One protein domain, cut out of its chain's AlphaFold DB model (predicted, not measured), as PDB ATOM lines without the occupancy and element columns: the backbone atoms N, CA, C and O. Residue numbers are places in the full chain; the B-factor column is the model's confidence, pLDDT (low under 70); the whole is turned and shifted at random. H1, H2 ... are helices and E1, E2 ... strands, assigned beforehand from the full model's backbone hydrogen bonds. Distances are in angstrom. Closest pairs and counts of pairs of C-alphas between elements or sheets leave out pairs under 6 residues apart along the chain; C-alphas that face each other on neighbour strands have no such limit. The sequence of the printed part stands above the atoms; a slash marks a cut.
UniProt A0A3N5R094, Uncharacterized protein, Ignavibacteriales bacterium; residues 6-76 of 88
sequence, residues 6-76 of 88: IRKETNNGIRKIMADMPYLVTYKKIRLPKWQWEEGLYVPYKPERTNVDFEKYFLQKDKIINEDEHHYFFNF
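This is residues 6 to 76 of the 88 residues of an uncharacterized protein of Ignavibacteriales bacterium (UniProt A0A3N5R094). What does the model look like at first sight? Three small strand units spread from the middle like the arms of a Y: the hairpin E1 E2, the hairpin E4 E5 with its loop, and the three-strand sheet E3 E7 E6, with the short helix H1 near its edge strand E3. The two hairpins come together where E1 begins, at Ile 6 and Val 43, while their strands are apart from those of the sheet. What is it built of? The 71 printed residues hold one named helix and seven named strands, in the order E1 E2 H1 E3 E4 E5 E6 E7; the class is mostly strand, and each sheet is antiparallel. The whole is compact, with a radius of gyration of the C-alphas of 12.8 A and spans of 41 by 31 by 23 A.

How does the printed part begin? E1, residues 6 to 10, and E2, residues 13 to 18, form a hairpin, antiparallel at 156 degrees, with N 8 and O 15 2.9 A apart, within hydrogen-bond range. What follows? H1, residues 21 to 27, has each O i to N i+4 pair within hydrogen-bond range. It is on the sheet of E3, residues 29 to 33, E7, residues 71 to 75, and E6, residues 64 to 67, but only grazes it; the closest C-alphas of H1 and E3 are those of Leu 24 and Ile 30, 5.6 A apart. How is that sheet paired? E7 is the inner strand, antiparallel to E3 at 156 degrees, with N 30 and O 74 2.9 A apart, and to E6 at 150 degrees, with N 65 and O 73 2.9 A apart; E6 and E7 form a hairpin. Where is the other pair? E4, residues 42 to 45, and E5, residues 55 to 58, form a hairpin, antiparallel at 148 degrees, with N 43 and O 57 2.8 A apart. The closest C-alphas of E1 and E4 are those of Ile 6 and Val 43, 4.9 A apart, and E1 and E5 are near each other, with 6 pairs of C-alphas within 10 A.

Where do the first and last elements lie? E1 begins at C-alpha 6 (236.850, 298.171, 392.936), and E7 ends at C-alpha 75 (247.402, 302.701, 399.887). How long are the elements? From first to last C-alpha, E1 is 13.1 A, E2 16.2 A, H1 10.0 A, E3 12.9 A and E7 13.2 A. E4 measures 9.4 A, E5 9.6 A and E6 7.3 A.

How large is it, and is it unbroken? The two C-alphas farthest apart, those of Asn 51 and Glu 69, are 41.4 A apart, and the printed part has no cut. Are there long links? No link is long; E3 to E4 and E4 to E5 are short, and the others are tight. Where is confidence low? Residues 50 to 52 are under 70, and the mean pLDDT of the printed part is 88.6.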
ATOM      1  N   ILE A   6     236.967 296.735 393.150       91.75
ATOM      2  CA  ILE A   6     236.850 298.171 392.936       91.75
ATOM      3  C   ILE A   6     235.552 298.391 392.157       91.75
ATOM      4  O   ILE A   6     235.266 297.696 391.181       91.75
ATOM      5  N   ARG A   7     234.729 299.322 392.613       92.69
ATOM      6  CA  ARG A   7     233.416 299.628 392.055       92.69
ATOM      7  C   ARG A   7     233.437 300.997 391.391       92.69
ATOM      8  O   ARG A   7     234.136 301.906 391.830       92.69
ATOM      9  N   LYS A   8     232.636 301.140 390.342       92.31
ATOM     10  CA  LYS A   8     232.285 302.427 389.745       92.31
ATOM     11  C   LYS A   8     230.787 302.481 389.516       92.31
ATOM     12  O   LYS A   8     230.213 301.535 388.981       92.31
ATOM     13  N   GLU A   9     230.176 303.588 389.907       91.25
ATOM     14  CA  GLU A   9     228.791 303.870 389.547       91.25
ATOM     15  C   GLU A   9     228.714 304.334 388.097       91.25
ATOM     16  O   GLU A   9     229.524 305.130 387.623       91.25
ATOM     17  N   THR A  10     227.752 303.772 387.382       88.31
ATOM     18  CA  THR A  10     227.443 304.069 385.988       88.31
ATOM     19  C   THR A  10     225.935 304.257 385.868       88.31
ATOM     20  O   THR A  10     225.183 303.777 386.717       88.31
ATOM     21  N   ASN A  11     225.477 304.888 384.788       85.25
ATOM     22  CA  ASN A  11     224.041 305.077 384.541       85.25
ATOM     23  C   ASN A  11     223.260 303.745 384.509       85.25
ATOM     24  O   ASN A  11     222.073 303.729 384.810       85.25
ATOM     25  N   ASN A  12     223.937 302.631 384.202       85.06
ATOM     26  CA  ASN A  12     223.345 301.294 384.098       85.06
ATOM     27  C   ASN A  12     223.615 300.407 385.333       85.06
ATOM     28  O   ASN A  12     223.400 299.198 385.272       85.06
ATOM     29  N   GLY A  13     224.118 300.969 386.441       89.06
ATOM     30  CA  GLY A  13     224.409 300.232 387.676       89.06
ATOM     31  C   GLY A  13     225.879 300.294 388.097       89.06
ATOM     32  O   GLY A  13     226.580 301.269 387.829       89.06
ATOM     33  N   ILE A  14     226.367 299.259 388.788       90.56
ATOM     34  CA  ILE A  14     227.720 299.239 389.364       90.56
ATOM     35  C   ILE A  14     228.647 298.347 388.536       90.56
ATOM     36  O   ILE A  14     228.495 297.125 388.513       90.56
ATOM     37  N   ARG A  15     229.677 298.945 387.928       90.88
ATOM     38  CA  ARG A  15     230.774 298.203 387.297       90.88
ATOM     39  C   ARG A  15     231.733 297.702 388.372       90.88
ATOM     40  O   ARG A  15     232.198 298.490 389.194       90.88
ATOM     41  N   LYS A  16     232.048 296.407 388.349       91.12
ATOM     42  CA  LYS A  16     232.995 295.760 389.269       91.12
ATOM     43  C   LYS A  16     234.302 295.455 388.532       91.12
ATOM     44  O   LYS A  16     234.282 294.805 387.493       91.12
ATOM     45  N   ILE A  17     235.423 295.907 389.079       90.69
ATOM     46  CA  ILE A  17     236.784 295.628 388.616       90.69
ATOM     47  C   ILE A  17     237.454 294.804 389.710       90.69
ATOM     48  O   ILE A  17     237.533 295.242 390.858       90.69
ATOM     49  N   MET A  18     237.887 293.589 389.388       89.00
ATOM     50  CA  MET A  18     238.565 292.733 390.360       89.00
ATOM     51  C   MET A  18     239.931 293.331 390.706       89.00
ATOM     52  O   MET A  18     240.718 293.632 389.810       89.00
ATOM     53  N   ALA A  19     240.207 293.509 391.997       88.25
ATOM     54  CA  ALA A  19     241.510 293.962 392.453       88.25
ATOM     55  C   ALA A  19     242.562 292.857 392.272       88.25
ATOM     56  O   ALA A  19     242.262 291.664 392.359       88.25
ATOM     57  N   ASP A  20     243.813 293.261 392.074       90.19
ATOM     58  CA  ASP A  20     244.956 292.354 392.053       90.19
ATOM     59  C   ASP A  20     245.214 291.784 393.456       90.19
ATOM     60  O   ASP A  20     245.906 292.380 394.286       90.19
ATOM     61  N   MET A  21     244.604 290.631 393.735       87.06
ATOM     62  CA  MET A  21     244.657 290.004 395.053       87.06
ATOM     63  C   MET A  21     246.084 289.609 395.465       87.06
ATOM     64  O   MET A  21     246.454 289.935 396.595       87.06
ATOM     65  N   PRO A  22     246.913 288.960 394.614       87.75
ATOM     66  CA  PRO A  22     248.297 288.644 394.973       87.75
ATOM     67  C   PRO A  22     249.112 289.871 395.393       87.75
ATOM     68  O   PRO A  22     249.798 289.835 396.421       87.75
ATOM     69  N   TYR A  23     249.005 290.974 394.645       89.38
ATOM     70  CA  TYR A  23     249.730 292.200 394.970       89.38
ATOM     71  C   TYR A  23     249.209 292.838 396.262       89.38
ATOM     72  O   TYR A  23     249.987 293.250 397.125       89.38
ATOM     73  N   LEU A  24     247.888 292.859 396.434       87.06
ATOM     74  CA  LEU A  24     247.239 293.431 397.605       87.06
ATOM     75  C   LEU A  24     247.572 292.679 398.898       87.06
ATOM     76  O   LEU A  24     247.847 293.323 399.906       87.06
ATOM     77  N   VAL A  25     247.614 291.342 398.876       84.44
ATOM     78  CA  VAL A  25     248.036 290.527 400.033       84.44
ATOM     79  C   VAL A  25     249.485 290.814 400.404       84.44
ATOM     80  O   VAL A  25     249.796 291.039 401.572       84.44
ATOM     81  N   THR A  26     250.365 290.792 399.403       87.56
ATOM     82  CA  THR A  26     251.816 290.832 399.610       87.56
ATOM     83  C   THR A  26     252.276 292.214 400.060       87.56
ATOM     84  O   THR A  26     253.065 292.337 400.993       87.56
ATOM     85  N   TYR A  27     251.758 293.265 399.422       88.94
ATOM     86  CA  TYR A  27     252.245 294.634 399.599       88.94
ATOM     87  C   TYR A  27     251.280 295.547 400.353       88.94
ATOM     88  O   TYR A  27     251.641 296.691 400.626       88.94
ATOM     89  N   LYS A  28     250.063 295.081 400.675       88.00
ATOM     90  CA  LYS A  28     248.996 295.898 401.289       88.00
ATOM     91  C   LYS A  28     248.756 297.196 400.511       88.00
ATOM     92  O   LYS A  28     248.640 298.282 401.076       88.00
ATOM     93  N   LYS A  29     248.727 297.077 399.184       91.56
ATOM     94  CA  LYS A  29     248.531 298.178 398.235       91.56
ATOM     95  C   LYS A  29     247.593 297.736 397.127       91.56
ATOM     96  O   LYS A  29     247.656 296.597 396.674       91.56
ATOM     97  N   ILE A  30     246.756 298.651 396.661       91.19
ATOM     98  CA  ILE A  30     245.957 298.418 395.460       91.19
ATOM     99  C   ILE A  30     246.837 298.767 394.265       91.19
ATOM    100  O   ILE A  30     247.273 299.910 394.134       91.19
ATOM    101  N   ARG A  31     247.088 297.779 393.407       94.06
ATOM    102  CA  ARG A  31     247.675 297.975 392.081       94.06
ATOM    103  C   ARG A  31     246.545 298.022 391.066       94.06
ATOM    104  O   ARG A  31     245.798 297.054 390.941       94.06
ATOM    105  N   LEU A  32     246.416 299.144 390.369       93.88
ATOM    106  CA  LEU A  32     245.375 299.356 389.370       93.88
ATOM    107  C   LEU A  32     246.022 299.711 388.029       93.88
ATOM    108  O   LEU A  32     246.756 300.696 387.968       93.88
ATOM    109  N   PRO A  33     245.756 298.964 386.948       94.38
ATOM    110  CA  PRO A  33     246.222 299.343 385.622       94.38
ATOM    111  C   PRO A  33     245.714 300.732 385.215       94.38
ATOM    112  O   PRO A  33     244.534 301.039 385.387       94.38
ATOM    113  N   LYS A  34     246.582 301.566 384.634       94.06
ATOM    114  CA  LYS A  34     246.255 302.950 384.246       94.06
ATOM    115  C   LYS A  34     245.066 303.022 383.289       94.06
ATOM    116  O   LYS A  34     244.226 303.898 383.433       94.06
ATOM    117  N   TRP A  35     244.946 302.059 382.375       92.62
ATOM    118  CA  TRP A  35     243.827 301.963 381.430       92.62
ATOM    119  C   TRP A  35     242.478 301.623 382.089       92.62
ATOM    120  O   TRP A  35     241.437 301.822 381.472       92.62
ATOM    121  N   GLN A  36     242.479 301.113 383.327       91.44
ATOM    122  CA  GLN A  36     241.266 300.883 384.121       91.44
ATOM    123  C   GLN A  36     240.932 302.049 385.050       91.44
ATOM    124  O   GLN A  36     239.848 302.058 385.641       91.44
ATOM    125  N   TRP A  37     241.860 302.993 385.238       91.75
ATOM    126  CA  TRP A  37     241.648 304.109 386.143       91.75
ATOM    127  C   TRP A  37     240.689 305.121 385.536       91.75
ATOM    128  O   TRP A  37     240.853 305.585 384.411       91.75
ATOM    129  N   GLU A  38     239.693 305.483 386.328       91.00
ATOM    130  CA  GLU A  38     238.722 306.505 385.998       91.00
ATOM    131  C   GLU A  38     238.315 307.232 387.278       91.00
ATOM    132  O   GLU A  38     238.323 306.665 388.376       91.00
ATOM    133  N   GLU A  39     237.883 308.481 387.138       90.69
ATOM    134  CA  GLU A  39     237.330 309.225 388.261       90.69
ATOM    135  C   GLU A  39     236.060 308.544 388.804       90.69
ATOM    136  O   GLU A  39     235.273 307.951 388.055       90.69
ATOM    137  N   GLY A  40     235.885 308.590 390.127       91.31
ATOM    138  CA  GLY A  40     234.751 307.974 390.821       91.31
ATOM    139  C   GLY A  40     234.914 306.485 391.144       91.31
ATOM    140  O   GLY A  40     233.977 305.883 391.667       91.31
ATOM    141  N   LEU A  41     236.079 305.880 390.879       94.00
ATOM    142  CA  LEU A  41     236.389 304.540 391.380       94.00
ATOM    143  C   LEU A  41     236.436 304.531 392.907       94.00
ATOM    144  O   LEU A  41     237.069 305.389 393.525       94.00
ATOM    145  N   TYR A  42     235.805 303.535 393.519       92.25
ATOM    146  CA  TYR A  42     235.813 303.365 394.963       92.25
ATOM    147  C   TYR A  42     235.895 301.907 395.375       92.25
ATOM    148  O   TYR A  42     235.551 300.989 394.638       92.25
ATOM    149  N   VAL A  43     236.329 301.703 396.605       89.62
ATOM    150  CA  VAL A  43     236.352 300.408 397.259       89.62
ATOM    151  C   VAL A  43     235.335 300.443 398.401       89.62
ATOM    152  O   VAL A  43     235.449 301.313 399.267       89.62
ATOM    153  N   PRO A  44     234.311 299.569 398.406       88.44
ATOM    154  CA  PRO A  44     233.389 299.476 399.529       88.44
ATOM    155  C   PRO A  44     234.104 298.839 400.726       88.44
ATOM    156  O   PRO A  44     234.755 297.802 400.581       88.44
ATOM    157  N   TYR A  45     233.979 299.447 401.900       86.06
ATOM    158  CA  TYR A  45     234.558 298.930 403.138       86.06
ATOM    159  C   TYR A  45     233.584 299.097 404.304       86.06
ATOM    160  O   TYR A  45     232.761 300.006 404.315       86.06
ATOM    161  N   LYS A  46     233.675 298.215 405.294       83.56
ATOM    162  CA  LYS A  46     232.901 298.264 406.528       83.56
ATOM    163  C   LYS A  46     233.705 299.015 407.593       83.56
ATOM    164  O   LYS A  46     234.761 298.522 408.011       83.56
ATOM    165  N   PRO A  47     233.265 300.207 408.026       80.00
ATOM    166  CA  PRO A  47     233.941 300.926 409.096       80.00
ATOM    167  C   PRO A  47     233.815 300.159 410.423       80.00
ATOM    168  O   PRO A  47     232.867 299.411 410.637       80.00
ATOM    169  N   GLU A  48     234.762 300.358 411.345       75.25
ATOM    170  CA  GLU A  48     234.716 299.739 412.688       75.25
ATOM    171  C   GLU A  48     233.628 300.357 413.597       75.25
ATOM    172  O   GLU A  48     233.397 299.889 414.708       75.25
ATOM    173  N   ARG A  49     232.945 301.414 413.135       76.12
ATOM    174  CA  ARG A  49     231.885 302.103 413.878       76.12
ATOM    175  C   ARG A  49     230.574 301.316 413.799       76.12
ATOM    176  O   ARG A  49     230.140 300.920 412.721       76.12
ATOM    177  N   THR A  50     229.927 301.123 414.942       56.91
ATOM    178  CA  THR A  50     228.622 300.464 415.061       56.91
ATOM    179  C   THR A  50     227.543 301.297 414.347       56.91
ATOM    180  O   THR A  50     227.461 302.499 414.588       56.91
ATOM    181  N   ASN A  51     226.718 300.658 413.501       67.75
ATOM    182  CA  ASN A  51     225.572 301.201 412.731       67.75
ATOM    183  C   ASN A  51     225.806 301.719 411.296       67.75
ATOM    184  O   ASN A  51     224.898 302.329 410.736       67.75
ATOM    185  N   VAL A  52     226.950 301.454 410.658       66.56
ATOM    186  CA  VAL A  52     227.108 301.694 409.209       66.56
ATOM    187  C   VAL A  52     227.417 300.380 408.502       66.56
ATOM    188  O   VAL A  52     228.358 299.681 408.879       66.56
ATOM    189  N   ASP A  53     226.627 300.044 407.480       71.69
ATOM    190  CA  ASP A  53     226.798 298.795 406.735       71.69
ATOM    191  C   ASP A  53     228.075 298.826 405.884       71.69
ATOM    192  O   ASP A  53     228.970 298.010 406.104       71.69
ATOM    193  N   PHE A  54     228.202 299.799 404.971       80.75
ATOM    194  CA  PHE A  54     229.383 299.988 404.122       80.75
ATOM    195  C   PHE A  54     229.579 301.456 403.721       80.75
ATOM    196  O   PHE A  54     228.626 302.165 403.407       80.75
ATOM    197  N   GLU A  55     230.834 301.892 403.663       86.38
ATOM    198  CA  GLU A  55     231.264 303.197 403.164       86.38
ATOM    199  C   GLU A  55     232.098 303.066 401.883       86.38
ATOM    200  O   GLU A  55     232.651 302.009 401.567       86.38
ATOM    201  N   LYS A  56     232.199 304.164 401.128       90.00
ATOM    202  CA  LYS A  56     232.947 304.231 399.868       90.00
ATOM    203  C   LYS A  56     234.313 304.872 400.091       90.00
ATOM    204  O   LYS A  56     234.407 306.059 400.392       90.00
ATOM    205  N   TYR A  57     235.382 304.118 399.860       90.56
ATOM    206  CA  TYR A  57     236.734 304.666 399.805       90.56
ATOM    207  C   TYR A  57     237.134 304.984 398.367       90.56
ATOM    208  O   TYR A  57     237.478 304.088 397.598       90.56
ATOM    209  N   PHE A  58     237.077 306.261 397.993       92.31
ATOM    210  CA  PHE A  58     237.383 306.695 396.630       92.31
ATOM    211  C   PHE A  58     238.887 306.679 396.326       92.31
ATOM    212  O   PHE A  58     239.679 307.263 397.075       92.31
ATOM    213  N   LEU A  59     239.245 306.069 395.190       91.62
ATOM    214  CA  LEU A  59     240.587 306.001 394.599       91.62
ATOM    215  C   LEU A  59     240.854 307.249 393.745       91.62
ATOM    216  O   LEU A  59     240.939 307.202 392.516       91.62
ATOM    217  N   GLN A  60     240.918 308.393 394.419       92.81
ATOM    218  CA  GLN A  60     241.122 309.696 393.793       92.81
ATOM    219  C   GLN A  60     242.579 309.890 393.352       92.81
ATOM    220  O   GLN A  60     243.493 309.250 393.874       92.81
ATOM    221  N   LYS A  61     242.796 310.782 392.380       89.81
ATOM    222  CA  LYS A  61     244.119 311.027 391.783       89.81
ATOM    223  C   LYS A  61     245.152 311.527 392.803       89.81
ATOM    224  O   LYS A  61     246.314 311.152 392.731       89.81
ATOM    225  N   ASP A  62     244.725 312.331 393.768       91.81
ATOM    226  CA  ASP A  62     245.533 312.844 394.883       91.81
ATOM    227  C   ASP A  62     245.966 311.754 395.882       91.81
ATOM    228  O   ASP A  62     246.910 311.953 396.641       91.81
ATOM    229  N   LYS A  63     245.314 310.585 395.868       90.88
ATOM    230  CA  LYS A  63     245.658 309.427 396.713       90.88
ATOM    231  C   LYS A  63     246.596 308.428 396.034       90.88
ATOM    232  O   LYS A  63     246.896 307.385 396.623       90.88
ATOM    233  N   ILE A  64     247.034 308.710 394.806       92.31
ATOM    234  CA  ILE A  64     248.041 307.902 394.115       92.31
ATOM    235  C   ILE A  64     249.368 308.095 394.850       92.31
ATOM    236  O   ILE A  64     249.923 309.188 394.883       92.31
ATOM    237  N   ILE A  65     249.870 307.022 395.457       93.62
ATOM    238  CA  ILE A  65     251.119 307.056 396.232       93.62
ATOM    239  C   ILE A  65     252.355 306.846 395.361       93.62
ATOM    240  O   ILE A  65     253.454 307.229 395.745       93.62
ATOM    241  N   ASN A  66     252.184 306.157 394.235       92.75
ATOM    242  CA  ASN A  66     253.232 305.874 393.270       92.75
ATOM    243  C   ASN A  66     252.594 305.469 391.936       92.75
ATOM    244  O   ASN A  66     251.438 305.033 391.899       92.75
ATOM    245  N   GLU A  67     253.368 305.530 390.863       93.81
ATOM    246  CA  GLU A  67     252.993 305.010 389.555       93.81
ATOM    247  C   GLU A  67     254.191 304.363 388.856       93.81
ATOM    248  O   GLU A  67     255.334 304.765 389.060       93.81
ATOM    249  N   ASP A  68     253.921 303.347 388.040       93.75
ATOM    250  CA  ASP A  68     254.881 302.816 387.070       93.75
ATOM    251  C   ASP A  68     254.380 303.078 385.639       93.75
ATOM    252  O   ASP A  68     253.438 303.849 385.433       93.75
ATOM    253  N   GLU A  69     255.004 302.482 384.626       95.25
ATOM    254  CA  GLU A  69     254.603 302.653 383.223       95.25
ATOM    255  C   GLU A  69     253.133 302.262 382.963       95.25
ATOM    256  O   GLU A  69     252.453 302.868 382.134       95.25
ATOM    257  N   HIS A  70     252.604 301.289 383.705       95.12
ATOM    258  CA  HIS A  70     251.323 300.646 383.421       95.12
ATOM    259  C   HIS A  70     250.314 300.702 384.571       95.12
ATOM    260  O   HIS A  70     249.132 300.437 384.337       95.12
ATOM    261  N   HIS A  71     250.720 301.067 385.788       95.62
ATOM    262  CA  HIS A  71     249.889 300.989 386.986       95.62
ATOM    263  C   HIS A  71     249.939 302.253 387.841       95.62
ATOM    264  O   HIS A  71     250.976 302.899 387.997       95.62
ATOM    265  N   TYR A  72     248.801 302.540 388.465       95.00
ATOM    266  CA  TYR A  72     248.693 303.390 389.639       95.00
ATOM    267  C   TYR A  72     248.676 302.537 390.903       95.00
ATOM    268  O   TYR A  72     248.032 301.483 390.960       95.00
ATOM    269  N   PHE A  73     249.355 303.023 391.936       94.25
ATOM    270  CA  PHE A  73     249.375 302.401 393.249       94.25
ATOM    271  C   PHE A  73     248.635 303.273 394.255       94.25
ATOM    272  O   PHE A  73     248.879 304.476 394.352       94.25
ATOM    273  N   PHE A  74     247.777 302.641 395.050       93.44
ATOM    274  CA  PHE A  74     247.062 303.277 396.153       93.44
ATOM    275  C   PHE A  74     247.373 302.553 397.460       93.44
ATOM    276  O   PHE A  74     247.568 301.331 397.485       93.44
ATOM    277  N   ASN A  75     247.382 303.303 398.560       90.12
ATOM    278  CA  ASN A  75     247.402 302.701 399.887       90.12
ATOM    279  C   ASN A  75     246.138 301.867 400.108       90.12
ATOM    280  O   ASN A  75     245.045 302.240 399.683       90.12
ATOM    281  N   PHE A  76     246.296 300.755 400.818       85.19
ATOM    282  CA  PHE A  76     245.181 299.946 401.282       85.19
ATOM    283  C   PHE A  76     245.070 300.071 402.809       85.19
ATOM    284  O   PHE A  76     245.742 299.337 403.531       85.19
TER     285      PHE A  76